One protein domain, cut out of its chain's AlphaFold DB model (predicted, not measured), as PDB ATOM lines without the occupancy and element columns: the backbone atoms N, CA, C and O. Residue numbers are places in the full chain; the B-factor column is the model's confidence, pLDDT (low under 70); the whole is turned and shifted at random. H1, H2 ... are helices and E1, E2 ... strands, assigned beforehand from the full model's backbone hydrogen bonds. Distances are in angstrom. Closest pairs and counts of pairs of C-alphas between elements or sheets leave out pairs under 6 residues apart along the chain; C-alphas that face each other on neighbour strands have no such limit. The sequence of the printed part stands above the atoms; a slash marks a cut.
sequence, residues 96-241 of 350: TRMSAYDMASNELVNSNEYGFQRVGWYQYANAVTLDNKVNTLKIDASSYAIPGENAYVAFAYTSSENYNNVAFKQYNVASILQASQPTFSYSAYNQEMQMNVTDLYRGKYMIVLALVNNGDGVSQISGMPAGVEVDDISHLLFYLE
ATOM      1  N   THR A  96     182.741 224.293 208.623       79.88
ATOM      2  CA  THR A  96     183.038 225.706 208.389       79.88
ATOM      3  C   THR A  96     183.779 225.903 207.095       79.88
ATOM      4  O   THR A  96     183.621 226.932 206.447       79.88
ATOM      5  N   ARG A  97     184.625 224.936 206.746       85.12
ATOM      6  CA  ARG A  97     185.405 224.973 205.525       85.12
ATOM      7  C   ARG A  97     185.952 223.594 205.222       85.12
ATOM      8  O   ARG A  97     186.549 222.962 206.085       85.12
ATOM      9  N   MET A  98     185.819 223.201 203.970       87.94
ATOM     10  CA  MET A  98     186.521 222.091 203.357       87.94
ATOM     11  C   MET A  98     187.508 222.653 202.335       87.94
ATOM     12  O   MET A  98     187.207 223.616 201.629       87.94
ATOM     13  N   SER A  99     188.720 222.125 202.274       90.81
ATOM     14  CA  SER A  99     189.764 222.576 201.357       90.81
ATOM     15  C   SER A  99     190.602 221.404 200.883       90.81
ATOM     16  O   SER A  99     190.832 220.453 201.621       90.81
ATOM     17  N   ALA A 100     191.035 221.475 199.632       92.38
ATOM     18  CA  ALA A 100     191.949 220.526 199.034       92.38
ATOM     19  C   ALA A 100     193.217 221.245 198.600       92.38
ATOM     20  O   ALA A 100     193.147 222.291 197.950       92.38
ATOM     21  N   TYR A 101     194.355 220.654 198.932       93.88
ATOM     22  CA  TYR A 101     195.679 221.142 198.587       93.88
ATOM     23  C   TYR A 101     196.399 220.097 197.744       93.88
ATOM     24  O   TYR A 101     196.280 218.901 198.015       93.88
ATOM     25  N   ASP A 102     197.163 220.533 196.751       94.06
ATOM     26  CA  ASP A 102     198.144 219.661 196.110       94.06
ATOM     27  C   ASP A 102     199.286 219.427 197.102       94.06
ATOM     28  O   ASP A 102     199.909 220.374 197.572       94.06
ATOM     29  N   MET A 103     199.564 218.173 197.449       91.44
ATOM     30  CA  MET A 103     200.612 217.846 198.419       91.44
ATOM     31  C   MET A 103     202.022 218.192 197.933       91.44
ATOM     32  O   MET A 103     202.897 218.424 198.765       91.44
ATOM     33  N   ALA A 104     202.262 218.217 196.618       91.19
ATOM     34  CA  ALA A 104     203.589 218.501 196.079       91.19
ATOM     35  C   ALA A 104     203.955 219.986 196.220       91.19
ATOM     36  O   ALA A 104     205.066 220.316 196.637       91.19
ATOM     37  N   SER A 105     203.019 220.874 195.889       94.06
ATOM     38  CA  SER A 105     203.200 222.331 195.956       94.06
ATOM     39  C   SER A 105     202.706 222.957 197.266       94.06
ATOM     40  O   SER A 105     203.095 224.074 197.605       94.06
ATOM     41  N   ASN A 106     201.862 222.245 198.017       93.88
ATOM     42  CA  ASN A 106     201.066 222.753 199.137       93.88
ATOM     43  C   ASN A 106     200.178 223.958 198.752       93.88
ATOM     44  O   ASN A 106     199.799 224.761 199.608       93.88
ATOM     45  N   GLU A 107     199.836 224.091 197.466       95.00
ATOM     46  CA  GLU A 107     198.924 225.117 196.962       95.00
ATOM     47  C   GLU A 107     197.462 224.681 197.103       95.00
ATOM     48  O   GLU A 107     197.120 223.503 196.978       95.00
ATOM     49  N   LEU A 108     196.583 225.649 197.378       93.50
ATOM     50  CA  LEU A 108     195.142 225.421 197.458       93.50
ATOM     51  C   LEU A 108     194.581 225.163 196.055       93.50
ATOM     52  O   LEU A 108     194.653 226.031 195.190       93.50
ATOM     53  N   VAL A 109     193.953 224.006 195.869       93.62
ATOM     54  CA  VAL A 109     193.295 223.622 194.614       93.62
ATOM     55  C   VAL A 109     191.832 224.049 194.616       93.62
ATOM     56  O   VAL A 109     191.339 224.636 193.658       93.62
ATOM     57  N   ASN A 110     191.103 223.695 195.675       92.06
ATOM     58  CA  ASN A 110     189.666 223.927 195.770       92.06
ATOM     59  C   ASN A 110     189.264 224.118 197.232       92.06
ATOM     60  O   ASN A 110     189.884 223.558 198.136       92.06
ATOM     61  N   SER A 111     188.209 224.885 197.471       91.12
ATOM     62  CA  SER A 111     187.651 225.075 198.802       91.12
ATOM     63  C   SER A 111     186.158 225.350 198.756       91.12
ATOM     64  O   SER A 111     185.667 226.021 197.852       91.12
ATOM     65  N   ASN A 112     185.463 224.905 199.795       87.56
ATOM     66  CA  ASN A 112     184.068 225.209 200.051       87.56
ATOM     67  C   ASN A 112     183.924 225.677 201.504       87.56
ATOM     68  O   ASN A 112     184.300 224.959 202.424       87.56
ATOM     69  N   GLU A 113     183.407 226.885 201.716       83.56
ATOM     70  CA  GLU A 113     183.268 227.515 203.043       83.56
ATOM     71  C   GLU A 113     181.904 227.250 203.708       83.56
ATOM     72  O   GLU A 113     181.552 227.861 204.724       83.56
ATOM     73  N   TYR A 114     181.081 226.386 203.109       79.44
ATOM     74  CA  TYR A 114     179.709 226.183 203.548       79.44
ATOM     75  C   TYR A 114     179.357 224.692 203.604       79.44
ATOM     76  O   TYR A 114     179.453 223.963 202.614       79.44
ATOM     77  N   GLY A 115     178.925 224.241 204.783       75.38
ATOM     78  CA  GLY A 115     178.147 223.015 204.956       75.38
ATOM     79  C   GLY A 115     176.648 223.247 204.720       75.38
ATOM     80  O   GLY A 115     176.154 224.377 204.826       75.38
ATOM     81  N   PHE A 116     175.916 222.177 204.406       76.50
ATOM     82  CA  PHE A 116     174.476 222.159 204.137       76.50
ATOM     83  C   PHE A 116     173.665 222.886 205.213       76.50
ATOM     84  O   PHE A 116     172.805 223.706 204.885       76.50
ATOM     85  N   GLN A 117     173.968 222.662 206.492       70.81
ATOM     86  CA  GLN A 117     173.236 223.291 207.593       70.81
ATOM     87  C   GLN A 117     173.352 224.817 207.625       70.81
ATOM     88  O   GLN A 117     172.493 225.494 208.192       70.81
ATOM     89  N   ARG A 118     174.420 225.386 207.056       68.50
ATOM     90  CA  ARG A 118     174.641 226.838 207.043       68.50
ATOM     91  C   ARG A 118     173.840 227.528 205.944       68.50
ATOM     92  O   ARG A 118     173.379 228.647 206.147       68.50
ATOM     93  N   VAL A 119     173.692 226.879 204.795       62.91
ATOM     94  CA  VAL A 119     173.001 227.444 203.626       62.91
ATOM     95  C   VAL A 119     171.536 227.010 203.530       62.91
ATOM     96  O   VAL A 119     170.743 227.704 202.901       62.91
ATOM     97  N   GLY A 120     171.153 225.902 204.176       65.12
ATOM     98  CA  GLY A 120     169.791 225.353 204.175       65.12
ATOM     99  C   GLY A 120     169.416 224.576 202.905       65.12
ATOM    100  O   GLY A 120     168.271 224.153 202.756       65.12
ATOM    101  N   TRP A 121     170.359 224.400 201.978       67.00
ATOM    102  CA  TRP A 121     170.217 223.642 200.733       67.00
ATOM    103  C   TRP A 121     171.590 223.136 200.271       67.00
ATOM    104  O   TRP A 121     172.624 223.616 200.724       67.00
ATOM    105  N   TYR A 122     171.633 222.159 199.366       66.50
ATOM    106  CA  TYR A 122     172.904 221.651 198.842       66.50
ATOM    107  C   TYR A 122     173.488 222.625 197.828       66.50
ATOM    108  O   TYR A 122     172.992 222.719 196.704       66.50
ATOM    109  N   GLN A 123     174.545 223.339 198.210       64.31
ATOM    110  CA  GLN A 123     175.248 224.203 197.275       64.31
ATOM    111  C   GLN A 123     175.835 223.366 196.135       64.31
ATOM    112  O   GLN A 123     176.565 222.410 196.374       64.31
ATOM    113  N   TYR A 124     175.538 223.704 194.880       65.12
ATOM    114  CA  TYR A 124     176.259 223.093 193.764       65.12
ATOM    115  C   TYR A 124     177.739 223.468 193.896       65.12
ATOM    116  O   TYR A 124     178.071 224.654 193.917       65.12
ATOM    117  N   ALA A 125     178.620 222.473 194.028       67.62
ATOM    118  CA  ALA A 125     180.054 222.740 194.040       67.62
ATOM    119  C   ALA A 125     180.506 222.947 192.606       67.62
ATOM    120  O   ALA A 125     180.353 222.052 191.784       67.62
ATOM    121  N   ASN A 126     181.100 224.097 192.314       75.50
ATOM    122  CA  ASN A 126     181.759 224.272 191.030       75.50
ATOM    123  C   ASN A 126     182.881 223.233 190.922       75.50
ATOM    124  O   ASN A 126     183.740 223.148 191.804       75.50
ATOM    125  N   ALA A 127     182.842 222.428 189.861       83.19
ATOM    126  CA  ALA A 127     183.919 221.496 189.580       83.19
ATOM    127  C   ALA A 127     185.193 222.288 189.265       83.19
ATOM    128  O   ALA A 127     185.165 223.200 188.438       83.19
ATOM    129  N   VAL A 128     186.296 221.925 189.914       88.56
ATOM    130  CA  VAL A 128     187.630 222.438 189.583       88.56
ATOM    131  C   VAL A 128     188.368 221.387 188.769       88.56
ATOM    132  O   VAL A 128     188.437 220.225 189.167       88.56
ATOM    133  N   THR A 129     188.916 221.795 187.627       89.75
ATOM    134  CA  THR A 129     189.790 220.937 186.828       89.75
ATOM    135  C   THR A 129     191.144 220.808 187.514       89.75
ATOM    136  O   THR A 129     191.793 221.804 187.824       89.75
ATOM    137  N   LEU A 130     191.545 219.570 187.777       89.88
ATOM    138  CA  LEU A 130     192.795 219.208 188.422       89.88
ATOM    139  C   LEU A 130     193.819 218.789 187.371       89.88
ATOM    140  O   LEU A 130     193.609 217.783 186.689       89.88
ATOM    141  N   ASP A 131     194.924 219.538 187.310       89.50
ATOM    142  CA  ASP A 131     196.067 219.290 186.424       89.50
ATOM    143  C   ASP A 131     196.558 217.833 186.558       89.50
ATOM    144  O   ASP A 131     196.555 217.224 187.643       89.50
ATOM    145  N   ASN A 132     196.971 217.254 185.433       85.31
ATOM    146  CA  ASN A 132     197.462 215.882 185.363       85.31
ATOM    147  C   ASN A 132     198.725 215.588 186.203       85.31
ATOM    148  O   ASN A 132     199.037 214.419 186.439       85.31
ATOM    149  N   LYS A 133     199.405 216.617 186.716       87.00
ATOM    150  CA  LYS A 133     200.563 216.518 187.621       87.00
ATOM    151  C   LYS A 133     200.189 216.338 189.090       87.00
ATOM    152  O   LYS A 133     201.039 215.918 189.876       87.00
ATOM    153  N   VAL A 134     198.951 216.650 189.487       88.06
ATOM    154  CA  VAL A 134     198.521 216.554 190.893       88.06
ATOM    155  C   VAL A 134     198.299 215.093 191.261       88.06
ATOM    156  O   VAL A 134     197.245 214.536 190.970       88.06
ATOM    157  N   ASN A 135     199.289 214.458 191.886       87.38
ATOM    158  CA  ASN A 135     199.262 213.019 192.184       87.38
ATOM    159  C   ASN A 135     198.730 212.688 193.581       87.38
ATOM    160  O   ASN A 135     198.310 211.558 193.829       87.38
ATOM    161  N   THR A 136     198.719 213.660 194.491       89.56
ATOM    162  CA  THR A 136     198.203 213.474 195.847       89.56
ATOM    163  C   THR A 136     197.499 214.743 196.305       89.56
ATOM    164  O   THR A 136     198.068 215.832 196.256       89.56
ATOM    165  N   LEU A 137     196.266 214.595 196.785       90.81
ATOM    166  CA  LEU A 137     195.509 215.669 197.418       90.81
ATOM    167  C   LEU A 137     195.562 215.520 198.930       90.81
ATOM    168  O   LEU A 137     195.333 214.429 199.452       90.81
ATOM    169  N   LYS A 138     195.780 216.631 199.625       91.25
ATOM    170  CA  LYS A 138     195.476 216.764 201.046       91.25
ATOM    171  C   LYS A 138     194.115 217.406 201.213       91.25
ATOM    172  O   LYS A 138     193.905 218.516 200.733       91.25
ATOM    173  N   ILE A 139     193.222 216.730 201.921       88.44
ATOM    174  CA  ILE A 139     191.902 217.240 202.270       88.44
ATOM    175  C   ILE A 139     191.922 217.702 203.723       88.44
ATOM    176  O   ILE A 139     192.218 216.925 204.631       88.44
ATOM    177  N   ASP A 140     191.583 218.970 203.915       86.12
ATOM    178  CA  ASP A 140     191.371 219.597 205.210       86.12
ATOM    179  C   ASP A 140     189.883 219.929 205.355       86.12
ATOM    180  O   ASP A 140     189.302 220.629 204.520       86.12
ATOM    181  N   ALA A 141     189.252 219.394 206.392       81.62
ATOM    182  CA  ALA A 141     187.870 219.676 206.734       81.62
ATOM    183  C   ALA A 141     187.832 220.232 208.157       81.62
ATOM    184  O   ALA A 141     188.017 219.511 209.134       81.62
ATOM    185  N   SER A 142     187.568 221.528 208.251       76.88
ATOM    186  CA  SER A 142     187.377 222.234 209.511       76.88
ATOM    187  C   SER A 142     185.894 222.315 209.858       76.88
ATOM    188  O   SER A 142     185.039 222.566 208.999       76.88
ATOM    189  N   SER A 143     185.595 222.138 211.137       72.62
ATOM    190  CA  SER A 143     184.293 222.395 211.733       72.62
ATOM    191  C   SER A 143     184.472 223.208 213.015       72.62
ATOM    192  O   SER A 143     185.565 223.321 213.570       72.62
ATOM    193  N   TYR A 144     183.399 223.790 213.537       65.38
ATOM    194  CA  TYR A 144     183.412 224.203 214.942       65.38
ATOM    195  C   TYR A 144     183.235 222.947 215.801       65.38
ATOM    196  O   TYR A 144     182.134 222.673 216.258       65.38
ATOM    197  N   ALA A 145     184.286 222.135 215.945       52.50
ATOM    198  CA  ALA A 145     184.192 220.875 216.677       52.50
ATOM    199  C   ALA A 145     183.939 221.114 218.170       52.50
ATOM    200  O   ALA A 145     184.689 221.845 218.831       52.50
ATOM    201  N   ILE A 146     182.927 220.439 218.712       52.75
ATOM    202  CA  ILE A 146     182.817 220.203 220.146       52.75
ATOM    203  C   ILE A 146     183.703 218.981 220.463       52.75
ATOM    204  O   ILE A 146     183.745 218.020 219.691       52.75
ATOM    205  N   PRO A 147     184.465 218.973 221.572       47.66
ATOM    206  CA  PRO A 147     185.216 217.787 221.977       47.66
ATOM    207  C   PRO A 147     184.305 216.552 222.119       47.66
ATOM    208  O   PRO A 147     183.389 216.569 222.936       47.66
ATOM    209  N   GLY A 148     184.594 215.475 221.375       52.94
ATOM    210  CA  GLY A 148     183.874 214.190 221.460       52.94
ATOM    211  C   GLY A 148     183.167 213.732 220.180       52.94
ATOM    212  O   GLY A 148     182.620 212.634 220.163       52.94
ATOM    213  N   GLU A 149     183.202 214.530 219.116       60.72
ATOM    214  CA  GLU A 149     182.452 214.269 217.883       60.72
ATOM    215  C   GLU A 149     183.335 213.783 216.737       60.72
ATOM    216  O   GLU A 149     184.544 214.038 216.697       60.72
ATOM    217  N   ASN A 150     182.711 213.098 215.777       62.88
ATOM    218  CA  ASN A 150     183.401 212.535 214.632       62.88
ATOM    219  C   ASN A 150     183.007 213.289 213.356       62.88
ATOM    220  O   ASN A 150     181.861 213.269 212.908       62.88
ATOM    221  N   ALA A 151     183.994 213.938 212.744       65.69
ATOM    222  CA  ALA A 151     183.919 214.316 211.343       65.69
ATOM    223  C   ALA A 151     184.485 213.172 210.496       65.69
ATOM    224  O   ALA A 151     185.450 212.520 210.892       65.69
ATOM    225  N   TYR A 152     183.905 212.953 209.326       71.81
ATOM    226  CA  TYR A 152     184.317 211.923 208.382       71.81
ATOM    227  C   TYR A 152     184.517 212.539 207.013       71.81
ATOM    228  O   TYR A 152     183.817 213.482 206.650       71.81
ATOM    229  N   VAL A 153     185.419 211.968 206.220       68.19
ATOM    230  CA  VAL A 153     185.495 212.285 204.797       68.19
ATOM    231  C   VAL A 153     185.343 211.026 203.972       68.19
ATOM    232  O   VAL A 153     185.838 209.949 204.292       68.19
ATOM    233  N   ALA A 154     184.584 211.193 202.910       68.62
ATOM    234  CA  ALA A 154     184.094 210.181 202.015       68.62
ATOM    235  C   ALA A 154     184.475 210.576 200.587       68.62
ATOM    236  O   ALA A 154     184.377 211.742 200.210       68.62
ATOM    237  N   PHE A 155     184.888 209.603 199.779       67.75
ATOM    238  CA  PHE A 155     185.272 209.823 198.387       67.75
ATOM    239  C   PHE A 155     184.317 209.058 197.478       67.75
ATOM    240  O   PHE A 155     184.059 207.876 197.700       67.75
ATOM    241  N   ALA A 156     183.816 209.715 196.438       66.38
ATOM    242  CA  ALA A 156     183.057 209.070 195.377       66.38
ATOM    243  C   ALA A 156     183.528 209.581 194.014       66.38
ATOM    244  O   ALA A 156     183.972 210.718 193.874       66.38
ATOM    245  N   TYR A 157     183.422 208.751 192.985       67.56
ATOM    246  CA  TYR A 157     183.773 209.129 191.619       67.56
ATOM    247  C   TYR A 157     182.728 208.609 190.640       67.56
ATOM    248  O   TYR A 157     182.022 207.638 190.913       67.56
ATOM    249  N   THR A 158     182.634 209.251 189.480       63.66
ATOM    250  CA  THR A 158     181.775 208.794 188.388       63.66
ATOM    251  C   THR A 158     182.505 208.864 187.056       63.66
ATOM    252  O   THR A 158     183.246 209.803 186.781       63.66
ATOM    253  N   SER A 159     182.279 207.868 186.203       59.16
ATOM    254  CA  SER A 159     182.728 207.891 184.809       59.16
ATOM    255  C   SER A 159     181.826 208.736 183.909       59.16
ATOM    256  O   SER A 159     182.075 208.821 182.711       59.16
ATOM    257  N   SER A 160     180.749 209.325 184.441       61.19
ATOM    258  CA  SER A 160     179.871 210.158 183.631       61.19
ATOM    259  C   SER A 160     180.590 211.447 183.243       61.19
ATOM    260  O   SER A 160     180.899 212.271 184.097       61.19
ATOM    261  N   GLU A 161     180.779 211.648 181.940       56.50
ATOM    262  CA  GLU A 161     181.284 212.897 181.345       56.50
ATOM    263  C   GLU A 161     180.366 214.101 181.619       56.50
ATOM    264  O   GLU A 161     180.739 215.253 181.405       56.50
ATOM    265  N   ASN A 162     179.145 213.845 182.094       56.28
ATOM    266  CA  ASN A 162     178.138 214.860 182.318       56.28
ATOM    267  C   ASN A 162     178.029 215.172 183.814       56.28
ATOM    268  O   ASN A 162     177.463 214.397 184.590       56.28
ATOM    269  N   TYR A 163     178.513 216.355 184.195       55.75
ATOM    270  CA  TYR A 163     178.409 216.930 185.541       55.75
ATOM    271  C   TYR A 163     176.983 216.829 186.127       55.75
ATOM    272  O   TYR A 163     176.801 216.629 187.326       55.75
ATOM    273  N   ASN A 164     175.956 216.869 185.272       50.09
ATOM    274  CA  ASN A 164     174.551 216.767 185.668       50.09
ATOM    275  C   ASN A 164     174.147 215.401 186.260       50.09
ATOM    276  O   ASN A 164     173.123 215.324 186.932       50.09
ATOM    277  N   ASN A 165     174.926 214.334 186.052       47.19
ATOM    278  CA  ASN A 165     174.699 213.042 186.715       47.19
ATOM    279  C   ASN A 165     175.348 212.963 188.104       47.19
ATOM    280  O   ASN A 165     174.913 212.160 188.926       47.19
ATOM    281  N   VAL A 166     176.318 213.837 188.398       49.88
ATOM    282  CA  VAL A 166     176.801 214.103 189.769       49.88
ATOM    283  C   VAL A 166     175.857 215.057 190.493       49.88
ATOM    284  O   VAL A 166     176.158 215.483 191.606       49.88
ATOM    285  N   ALA A 167     174.712 215.409 189.887       45.97
ATOM    286  CA  ALA A 167     173.702 216.211 190.550       45.97
ATOM    287  C   ALA A 167     173.457 215.614 191.933       45.97
ATOM    288  O   ALA A 167     173.016 214.469 192.078       45.97
ATOM    289  N   PHE A 168     173.774 216.441 192.924       48.59
ATOM    290  CA  PHE A 168     173.574 216.274 194.352       48.59
ATOM    291  C   PHE A 168     172.063 216.245 194.644       48.59
ATOM    292  O   PHE A 168     171.525 217.006 195.442       48.59
ATOM    293  N   LYS A 169     171.310 215.418 193.914       43.56
ATOM    294  CA  LYS A 169     169.929 215.111 194.236       43.56
ATOM    295  C   LYS A 169     170.003 214.380 195.564       43.56
ATOM    296  O   LYS A 169     170.754 213.420 195.671       43.56
ATOM    297  N   GLN A 170     169.225 214.833 196.542       41.38
ATOM    298  CA  GLN A 170     169.085 214.301 197.909       41.38
ATOM    299  C   GLN A 170     169.132 212.771 198.061       41.38
ATOM    300  O   GLN A 170     169.433 212.274 199.136       41.38
ATOM    301  N   TYR A 171     168.863 212.025 196.993       42.62
ATOM    302  CA  TYR A 171     168.913 210.570 196.931       42.62
ATOM    303  C   TYR A 171     170.324 209.975 196.737       42.62
ATOM    304  O   TYR A 171     170.498 208.781 196.953       42.62
ATOM    305  N   ASN A 172     171.331 210.774 196.356       58.94
ATOM    306  CA  ASN A 172     172.657 210.270 195.995       58.94
ATOM    307  C   ASN A 172     173.684 210.251 197.125       58.94
ATOM    308  O   ASN A 172     174.587 209.435 197.068       58.94
ATOM    309  N   VAL A 173     173.579 211.076 198.171       58.28
ATOM    310  CA  VAL A 173     174.524 210.945 199.300       58.28
ATOM    311  C   VAL A 173     174.308 209.608 199.999       58.28
ATOM    312  O   VAL A 173     175.261 208.887 200.255       58.28
ATOM    313  N   ALA A 174     173.046 209.236 200.210       60.78
ATOM    314  CA  ALA A 174     172.645 207.927 200.702       60.78
ATOM    315  C   ALA A 174     173.184 206.776 199.833       60.78
ATOM    316  O   ALA A 174     173.729 205.811 200.364       60.78
ATOM    317  N   SER A 175     173.059 206.882 198.505       59.81
ATOM    318  CA  SER A 175     173.520 205.841 197.578       59.81
ATOM    319  C   SER A 175     175.042 205.797 197.451       59.81
ATOM    320  O   SER A 175     175.594 204.705 197.400       59.81
ATOM    321  N   ILE A 176     175.727 206.945 197.479       60.34
ATOM    322  CA  ILE A 176     177.185 207.047 197.591       60.34
ATOM    323  C   ILE A 176     177.612 206.353 198.881       60.34
ATOM    324  O   ILE A 176     178.385 205.407 198.825       60.34
ATOM    325  N   LEU A 177     177.022 206.726 200.021       61.50
ATOM    326  CA  LEU A 177     177.316 206.137 201.325       61.50
ATOM    327  C   LEU A 177     177.098 204.628 201.389       61.50
ATOM    328  O   LEU A 177     177.851 203.943 202.078       61.50
ATOM    329  N   GLN A 178     176.101 204.106 200.677       60.19
ATOM    330  CA  GLN A 178     175.857 202.669 200.549       60.19
ATOM    331  C   GLN A 178     176.819 201.987 199.563       60.19
ATOM    332  O   GLN A 178     177.263 200.873 199.828       60.19
ATOM    333  N   ALA A 179     177.159 202.635 198.448       54.00
ATOM    334  CA  ALA A 179     178.015 202.076 197.404       54.00
ATOM    335  C   ALA A 179     179.503 202.061 197.787       54.00
ATOM    336  O   ALA A 179     180.229 201.163 197.366       54.00
ATOM    337  N   SER A 180     179.968 203.019 198.595       52.22
ATOM    338  CA  SER A 180     181.373 203.134 199.010       52.22
ATOM    339  C   SER A 180     181.673 202.560 200.402       52.22
ATOM    340  O   SER A 180     182.748 202.800 200.944       52.22
ATOM    341  N   GLN A 181     180.775 201.732 200.956       47.16
ATOM    342  CA  GLN A 181     180.972 201.010 202.227       47.16
ATOM    343  C   GLN A 181     182.307 200.233 202.368       47.16
ATOM    344  O   GLN A 181     182.730 200.074 203.510       47.16
ATOM    345  N   PRO A 182     183.026 199.781 201.312       37.97
ATOM    346  CA  PRO A 182     184.351 199.187 201.498       37.97
ATOM    347  C   PRO A 182     185.548 200.159 201.398       37.97
ATOM    348  O   PRO A 182     186.663 199.734 201.685       37.97
ATOM    349  N   THR A 183     185.381 201.433 201.012       46.19
ATOM    350  CA  THR A 183     186.508 202.354 200.704       46.19
ATOM    351  C   THR A 183     186.545 203.646 201.521       46.19
ATOM    352  O   THR A 183     187.308 204.562 201.206       46.19
ATOM    353  N   PHE A 184     185.776 203.742 202.603       47.31
ATOM    354  CA  PHE A 184     185.884 204.885 203.506       47.31
ATOM    355  C   PHE A 184     187.174 204.828 204.323       47.31
ATOM    356  O   PHE A 184     187.354 203.958 205.174       47.31
ATOM    357  N   SER A 185     188.067 205.788 204.086       48.53
ATOM    358  CA  SER A 185     189.171 206.049 205.003       48.53
ATOM    359  C   SER A 185     188.654 206.947 206.121       48.53
ATOM    360  O   SER A 185     188.403 208.133 205.920       48.53
ATOM    361  N   TYR A 186     188.459 206.359 207.296       50.72
ATOM    362  CA  TYR A 186     188.011 207.067 208.489       50.72
ATOM    363  C   TYR A 186     189.193 207.793 209.123       50.72
ATOM    364  O   TYR A 186     190.208 207.179 209.447       50.72
ATOM    365  N   SER A 187     189.048 209.095 209.332       53.59
ATOM    366  CA  SER A 187     190.005 209.893 210.084       53.59
ATOM    367  C   SER A 187     189.253 210.731 211.099       53.59
ATOM    368  O   SER A 187     188.276 211.384 210.749       53.59
ATOM    369  N   ALA A 188     189.732 210.739 212.341       55.00
ATOM    370  CA  ALA A 188     189.247 211.674 213.343       55.00
ATOM    371  C   ALA A 188     189.566 213.126 212.937       55.00
ATOM    372  O   ALA A 188     190.462 213.398 212.131       55.00
ATOM    373  N   TYR A 189     188.830 214.059 213.529       56.44
ATOM    374  CA  TYR A 189     189.004 215.497 213.359       56.44
ATOM    375  C   TYR A 189     190.477 215.930 213.563       56.44
ATOM    376  O   TYR A 189     191.134 215.467 214.497       56.44
ATOM    377  N   ASN A 190     190.987 216.820 212.700       56.97
ATOM    378  CA  ASN A 190     192.384 217.303 212.623       56.97
ATOM    379  C   ASN A 190     193.458 216.342 212.082       56.97
ATOM    380  O   ASN A 190     194.638 216.693 212.170       56.97
ATOM    381  N   GLN A 191     193.132 215.168 211.530       61.75
ATOM    382  CA  GLN A 191     194.152 214.448 210.755       61.75
ATOM    383  C   GLN A 191     194.063 214.827 209.282       61.75
ATOM    384  O   GLN A 191     192.987 214.869 208.683       61.75
ATOM    385  N   GLU A 192     195.226 215.132 208.714       69.31
ATOM    386  CA  GLU A 192     195.370 215.381 207.290       69.31
ATOM    387  C   GLU A 192     194.992 214.104 206.539       69.31
ATOM    388  O   GLU A 192     195.659 213.075 206.662       69.31
ATOM    389  N   MET A 193     193.922 214.162 205.748       78.56
ATOM    390  CA  MET A 193     193.562 213.047 204.883       78.56
ATOM    391  C   MET A 193     194.253 213.219 203.552       78.56
ATOM    392  O   MET A 193     194.171 214.273 202.922       78.56
ATOM    393  N   GLN A 194     194.923 212.160 203.125       85.94
ATOM    394  CA  GLN A 194     195.637 212.133 201.864       85.94
ATOM    395  C   GLN A 194     194.934 211.175 200.915       85.94
ATOM    396  O   GLN A 194     194.590 210.053 201.282       85.94
ATOM    397  N   MET A 195     194.733 211.628 199.684       83.75
ATOM    398  CA  MET A 195     194.205 210.814 198.603       83.75
ATOM    399  C   MET A 195     195.216 210.770 197.468       83.75
ATOM    400  O   MET A 195     195.587 211.810 196.928       83.75
ATOM    401  N   ASN A 196     195.604 209.563 197.061       83.88
ATOM    402  CA  ASN A 196     196.389 209.368 195.848       83.88
ATOM    403  C   ASN A 196     195.475 209.441 194.622       83.88
ATOM    404  O   ASN A 196     194.521 208.671 194.490       83.88
ATOM    405  N   VAL A 197     195.783 210.361 193.713       82.38
ATOM    406  CA  VAL A 197     195.104 210.515 192.429       82.38
ATOM    407  C   VAL A 197     195.759 209.554 191.440       82.38
ATOM    408  O   VAL A 197     196.772 209.863 190.820       82.38
ATOM    409  N   THR A 198     195.196 208.354 191.336       78.81
ATOM    410  CA  THR A 198     195.647 207.324 190.389       78.81
ATOM    411  C   THR A 198     195.021 207.505 189.004       78.81
ATOM    412  O   THR A 198     193.991 208.172 188.854       78.81
ATOM    413  N   ASP A 199     195.589 206.839 187.997       73.88
ATOM    414  CA  ASP A 199     195.080 206.847 186.618       73.88
ATOM    415  C   ASP A 199     193.643 206.330 186.503       73.88
ATOM    416  O   ASP A 199     192.897 206.756 185.625       73.88
ATOM    417  N   LEU A 200     193.202 205.489 187.447       69.81
ATOM    418  CA  LEU A 200     191.816 205.028 187.531       69.81
ATOM    419  C   LEU A 200     190.818 206.193 187.628       69.81
ATOM    420  O   LEU A 200     189.665 206.049 187.206       69.81
ATOM    421  N   TYR A 201     191.233 207.325 188.198       74.62
ATOM    422  CA  TYR A 201     190.382 208.491 188.419       74.62
ATOM    423  C   TYR A 201     190.552 209.575 187.347       74.62
ATOM    424  O   TYR A 201     189.700 210.450 187.225       74.62
ATOM    425  N   ARG A 202     191.621 209.525 186.551       82.06
ATOM    426  CA  ARG A 202     191.893 210.506 185.493       82.06
ATOM    427  C   ARG A 202     190.816 210.425 184.397       82.06
ATOM    428  O   ARG A 202     190.311 209.351 184.075       82.06
ATOM    429  N   GLY A 203     190.415 211.576 183.864       82.06
ATOM    430  CA  GLY A 203     189.294 211.732 182.930       82.06
ATOM    431  C   GLY A 203     187.898 211.659 183.562       82.06
ATOM    432  O   GLY A 203     186.906 211.651 182.835       82.06
ATOM    433  N   LYS A 204     187.792 211.595 184.896       81.31
ATOM    434  CA  LYS A 204     186.523 211.418 185.623       81.31
ATOM    435  C   LYS A 204     186.227 212.590 186.552       81.31
ATOM    436  O   LYS A 204     187.124 213.321 186.974       81.31
ATOM    437  N   TYR A 205     184.950 212.730 186.910       83.12
ATOM    438  CA  TYR A 205     184.552 213.608 188.006       83.12
ATOM    439  C   TYR A 205     184.679 212.874 189.339       83.12
ATOM    440  O   TYR A 205     184.226 211.735 189.492       83.12
ATOM    441  N   MET A 206     185.261 213.558 190.315       83.81
ATOM    442  CA  MET A 206     185.463 213.073 191.671       83.81
ATOM    443  C   MET A 206     184.820 214.033 192.662       83.81
ATOM    444  O   MET A 206     185.115 215.227 192.660       83.81
ATOM    445  N   ILE A 207     183.970 213.499 193.531       84.19
ATOM    446  CA  ILE A 207     183.369 214.227 194.638       84.19
ATOM    447  C   ILE A 207     183.996 213.774 195.952       84.19
ATOM    448  O   ILE A 207     184.112 212.582 196.238       84.19
ATOM    449  N   VAL A 208     184.397 214.744 196.761       85.19
ATOM    450  CA  VAL A 208     184.884 214.514 198.117       85.19
ATOM    451  C   VAL A 208     183.850 215.106 199.054       85.19
ATOM    452  O   VAL A 208     183.501 216.274 198.916       85.19
ATOM    453  N   LEU A 209     183.337 214.303 199.975       84.56
ATOM    454  CA  LEU A 209     182.302 214.663 200.934       84.56
ATOM    455  C   LEU A 209     182.925 214.726 202.322       84.56
ATOM    456  O   LEU A 209     183.547 213.762 202.742       84.56
ATOM    457  N   ALA A 210     182.728 215.816 203.048       84.94
ATOM    458  CA  ALA A 210     182.920 215.862 204.489       84.94
ATOM    459  C   ALA A 210     181.555 215.718 205.162       84.94
ATOM    460  O   ALA A 210     180.603 216.373 204.753       84.94
ATOM    461  N   LEU A 211     181.462 214.857 206.167       84.38
ATOM    462  CA  LEU A 211     180.252 214.516 206.905       84.38
ATOM    463  C   LEU A 211     180.516 214.746 208.385       84.38
ATOM    464  O   LEU A 211     181.614 214.470 208.863       84.38
ATOM    465  N   VAL A 212     179.513 215.200 209.121       82.69
ATOM    466  CA  VAL A 212     179.598 215.300 210.578       82.69
ATOM    467  C   VAL A 212     178.449 214.538 211.209       82.69
ATOM    468  O   VAL A 212     177.337 214.599 210.690       82.69
ATOM    469  N   ASN A 213     178.726 213.841 212.310       82.62
ATOM    470  CA  ASN A 213     177.709 213.325 213.219       82.62
ATOM    471  C   ASN A 213     177.978 213.804 214.652       82.62
ATOM    472  O   ASN A 213     179.113 214.141 215.005       82.62
ATOM    473  N   ASN A 214     176.931 213.870 215.461       75.12
ATOM    474  CA  ASN A 214     176.966 214.315 216.849       75.12
ATOM    475  C   ASN A 214     176.741 213.146 217.838       75.12
ATOM    476  O   ASN A 214     176.895 213.311 219.048       75.12
ATOM    477  N   GLY A 215     176.426 211.955 217.324       77.00
ATOM    478  CA  GLY A 215     176.188 210.721 218.064       77.00
ATOM    479  C   GLY A 215     174.785 210.583 218.665       77.00
ATOM    480  O   GLY A 215     174.599 209.719 219.526       77.00
ATOM    481  N   ASP A 216     173.808 211.404 218.272       77.50
ATOM    482  CA  ASP A 216     172.433 211.354 218.791       77.50
ATOM    483  C   ASP A 216     171.546 210.293 218.108       77.50
ATOM    484  O   ASP A 216     170.426 210.019 218.556       77.50
ATOM    485  N   GLY A 217     172.056 209.643 217.059       80.06
ATOM    486  CA  GLY A 217     171.363 208.628 216.272       80.06
ATOM    487  C   GLY A 217     170.315 209.179 215.298       80.06
ATOM    488  O   GLY A 217     169.587 208.388 214.688       80.06
ATOM    489  N   VAL A 218     170.207 210.501 215.134       80.56
ATOM    490  CA  VAL A 218     169.197 211.188 214.324       80.56
ATOM    491  C   VAL A 218     169.857 212.107 213.296       80.56
ATOM    492  O   VAL A 218     170.285 213.214 213.578       80.56
ATOM    493  N   SER A 219     169.822 211.695 212.028       82.25
ATOM    494  CA  SER A 219     170.290 212.537 210.921       82.25
ATOM    495  C   SER A 219     169.487 213.840 210.799       82.25
ATOM    496  O   SER A 219     168.278 213.807 210.541       82.25
ATOM    497  N   GLN A 220     170.160 214.993 210.877       79.88
ATOM    498  CA  GLN A 220     169.557 216.300 210.569       79.88
ATOM    499  C   GLN A 220     169.410 216.534 209.059       79.88
ATOM    500  O   GLN A 220     168.649 217.405 208.621       79.88
ATOM    501  N   ILE A 221     170.079 215.721 208.241       77.12
ATOM    502  CA  ILE A 221     169.915 215.729 206.792       77.12
ATOM    503  C   ILE A 221     168.808 214.757 206.369       77.12
ATOM    504  O   ILE A 221     168.866 213.551 206.615       77.12
ATOM    505  N   SER A 222     167.795 215.286 205.678       74.94
ATOM    506  CA  SER A 222     166.679 214.491 205.152       74.94
ATOM    507  C   SER A 222     167.121 213.551 204.025       74.94
ATOM    508  O   SER A 222     167.852 213.961 203.121       74.94
ATOM    509  N   GLY A 223     166.616 212.313 204.052       73.94
ATOM    510  CA  GLY A 223     166.858 211.294 203.023       73.94
ATOM    511  C   GLY A 223     168.031 210.351 203.304       73.94
ATOM    512  O   GLY A 223     168.336 209.518 202.451       73.94
ATOM    513  N   MET A 224     168.672 210.451 204.473       75.88
ATOM    514  CA  MET A 224     169.731 209.515 204.854       75.88
ATOM    515  C   MET A 224     169.187 208.095 205.089       75.88
ATOM    516  O   MET A 224     168.045 207.942 205.537       75.88
ATOM    517  N   PRO A 225     169.975 207.044 204.783       74.38
ATOM    518  CA  PRO A 225     169.589 205.670 205.076       74.38
ATOM    519  C   PRO A 225     169.313 205.460 206.566       74.38
ATOM    520  O   PRO A 225     169.929 206.092 207.423       74.38
ATOM    521  N   ALA A 226     168.431 204.513 206.883       75.44
ATOM    522  CA  ALA A 226     168.205 204.116 208.267       75.44
ATOM    523  C   ALA A 226     169.521 203.653 208.922       75.44
ATOM    524  O   ALA A 226     170.248 202.844 208.347       75.44
ATOM    525  N   GLY A 227     169.811 204.166 210.121       78.06
ATOM    526  CA  GLY A 227     171.038 203.862 210.865       78.06
ATOM    527  C   GLY A 227     172.267 204.677 210.451       78.06
ATOM    528  O   GLY A 227     173.329 204.482 211.035       78.06
ATOM    529  N   VAL A 228     172.141 205.587 209.480       79.00
ATOM    530  CA  VAL A 228     173.196 206.536 209.114       79.00
ATOM    531  C   VAL A 228     172.838 207.906 209.677       79.00
ATOM    532  O   VAL A 228     171.847 208.516 209.279       79.00
ATOM    533  N   GLU A 229     173.660 208.387 210.601       80.75
ATOM    534  CA  GLU A 229     173.539 209.717 211.186       80.75
ATOM    535  C   GLU A 229     174.462 210.689 210.444       80.75
ATOM    536  O   GLU A 229     175.679 210.496 210.416       80.75
ATOM    537  N   VAL A 230     173.874 211.709 209.812       82.56
ATOM    538  CA  VAL A 230     174.606 212.835 209.227       82.56
ATOM    539  C   VAL A 230     173.911 214.122 209.640       82.56
ATOM    540  O   VAL A 230     172.762 214.376 209.269       82.56
ATOM    541  N   ASP A 231     174.626 214.953 210.376       82.56
ATOM    542  CA  ASP A 231     174.145 216.254 210.806       82.56
ATOM    543  C   ASP A 231     174.471 217.325 209.783       82.56
ATOM    544  O   ASP A 231     173.579 218.047 209.338       82.56
ATOM    545  N   ASP A 232     175.722 217.391 209.340       84.75
ATOM    546  CA  ASP A 232     176.148 218.341 208.321       84.75
ATOM    547  C   ASP A 232     176.982 217.667 207.238       84.75
ATOM    548  O   ASP A 232     177.593 216.613 207.436       84.75
ATOM    549  N   ILE A 233     176.982 218.290 206.065       84.50
ATOM    550  CA  ILE A 233     177.733 217.834 204.906       84.50
ATOM    551  C   ILE A 233     178.295 219.021 204.144       84.50
ATOM    552  O   ILE A 233     177.605 220.008 203.901       84.50
ATOM    553  N   SER A 234     179.543 218.904 203.718       86.69
ATOM    554  CA  SER A 234     180.159 219.787 202.736       86.69
ATOM    555  C   SER A 234     180.852 218.934 201.689       86.69
ATOM    556  O   SER A 234     181.059 217.734 201.878       86.69
ATOM    557  N   HIS A 235     181.192 219.533 200.559       87.06
ATOM    558  CA  HIS A 235     181.796 218.794 199.468       87.06
ATOM    559  C   HIS A 235     182.686 219.654 198.593       87.06
ATOM    560  O   HIS A 235     182.483 220.863 198.445       87.06
ATOM    561  N   LEU A 236     183.638 218.973 197.967       88.75
ATOM    562  CA  LEU A 236     184.465 219.460 196.876       88.75
ATOM    563  C   LEU A 236     184.200 218.597 195.648       88.75
ATOM    564  O   LEU A 236     183.960 217.395 195.761       88.75
ATOM    565  N   LEU A 237     184.257 219.213 194.473       88.12
ATOM    566  CA  LEU A 237     184.070 218.526 193.206       88.12
ATOM    567  C   LEU A 237     185.239 218.845 192.288       88.12
ATOM    568  O   LEU A 237     185.622 220.003 192.117       88.12
ATOM    569  N   PHE A 238     185.792 217.797 191.701       88.50
ATOM    570  CA  PHE A 238     186.937 217.866 190.819       88.50
ATOM    571  C   PHE A 238     186.614 217.198 189.493       88.50
ATOM    572  O   PHE A 238     185.934 216.173 189.466       88.50
ATOM    573  N   TYR A 239     187.140 217.753 188.410       89.25
ATOM    574  CA  TYR A 239     187.361 217.016 187.175       89.25
ATOM    575  C   TYR A 239     188.851 216.708 187.094       89.25
ATOM    576  O   TYR A 239     189.667 217.622 187.115       89.25
ATOM    577  N   LEU A 240     189.220 215.436 187.064       86.88
ATOM    578  CA  LEU A 240     190.621 215.038 187.001       86.88
ATOM    579  C   LEU A 240     191.018 214.983 185.532       86.88
ATOM    580  O   LEU A 240     190.478 214.148 184.807       86.88
ATOM    581  N   GLU A 241     191.930 215.845 185.077       87.75
ATOM    582  CA  GLU A 241     192.367 215.793 183.679       87.75
ATOM    583  C   GLU A 241     192.921 214.404 183.366       87.75
ATOM    584  O   GLU A 241     193.610 213.833 184.217       87.75
TER     585      GLU A 241
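Overview. This is residues 96 to 241 of the 350 residues of an uncharacterized protein of Candidatus Magasanikbacteria bacterium RIFOXYC12_FULL_33_11 (UniProt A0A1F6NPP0). Two four-stranded sheets lie face to face as a sandwich; H3 packs across the outside of the sheet E3 E8 E7 E5, and the short H1 and H2 only graze that sheet. The link of residues 214 to 231 loops at one end of the longest axis. The 146 printed residues run E1 E2 H1 E3 E4 E5 H2 H3 E6 E7 E8; one sheet, in the order E3 E8 E7 E5, is mixed, and the other, E2 E1 E4 E6, is antiparallel. The class is mixed, helices and strands, with 70 residues in named elements, under half. The whole is compact, with a radius of gyration of the C-alphas of 14.6 A and spans of 42, 31 and 30 A.

Arrangement. Start at the strongly twisted sheet of E3, residues 128 to 130, E8, 232 to 240, E7, 205 to 213, and E5, 150 to 158. E7 and E8 form a hairpin, with N 210 and O 234 2.8 A apart; E5 is antiparallel to E7, with N 154 and O 209 at 2.8 A, and E3 is parallel to E8, with N 130 and O 239 at 2.8 A. Next find E2, residues 108 to 112, E1, 96 to 102, E4, 136 to 143, and E6, 193 to 196. E1 and E2 form a hairpin, with N 100 and O 110 at 2.8 A; E4 is antiparallel to E1, N 99 and O 140 at 2.8 A, and to E6, N 139 and O 193 at 2.8 A. In this sandwich, two sheets face to face, the best planes are 9 degrees apart and the strands stand at 29 degrees; the closest C-alphas of E2 and E8 are those of Asn 112 and Leu 236, 6.6 A. H3, residues 172 to 179, is on the first sheet at a height of 9.4 A, over E5 and only just over E7, with 3 C-alphas; it runs across the strands, at 90 degrees to E5 on the local plane. The closest C-alphas of H3 and E5 are those of Ile 176 and Ala 156, 6.6 A. H1, residues 116 to 119, only grazes that sheet, the C-alphas of Phe 116 and Ile 233 being its closest to E8 at 5.5 A. H2, residues 163 to 166, only grazes it too, the C-alphas of Tyr 163 and Tyr 205 being its closest to E7 at 7.4 A. In H3 every O i to N i+4 pair is within hydrogen-bond range; H1 and H2 are too short for one.

Along the chain. Find C-alpha 150 at (183.401, 212.535, 214.632); from there E5 runs 26.6 A to C-alpha 158. E7 spans 26.1 A, E4 22.9 A and H3 9.9 A. E1 begins at C-alpha 96, (183.038, 225.706, 208.389), and spans 20.4 A; E8 spans 26.0 A and ends at C-alpha 240, (190.621, 215.038, 187.001).

Size, cuts and confidence. The two C-alphas farthest apart are those of Lys 133 and Asp 216, 42.3 A. The printed part has no cut; the long links are H3 to E6 and E7 to E8. Look at the B-factor column: the mean pLDDT of the printed part is 73.6, and residues 118 to 125, 144 to 151, 153 to 192 and 200 are under 70.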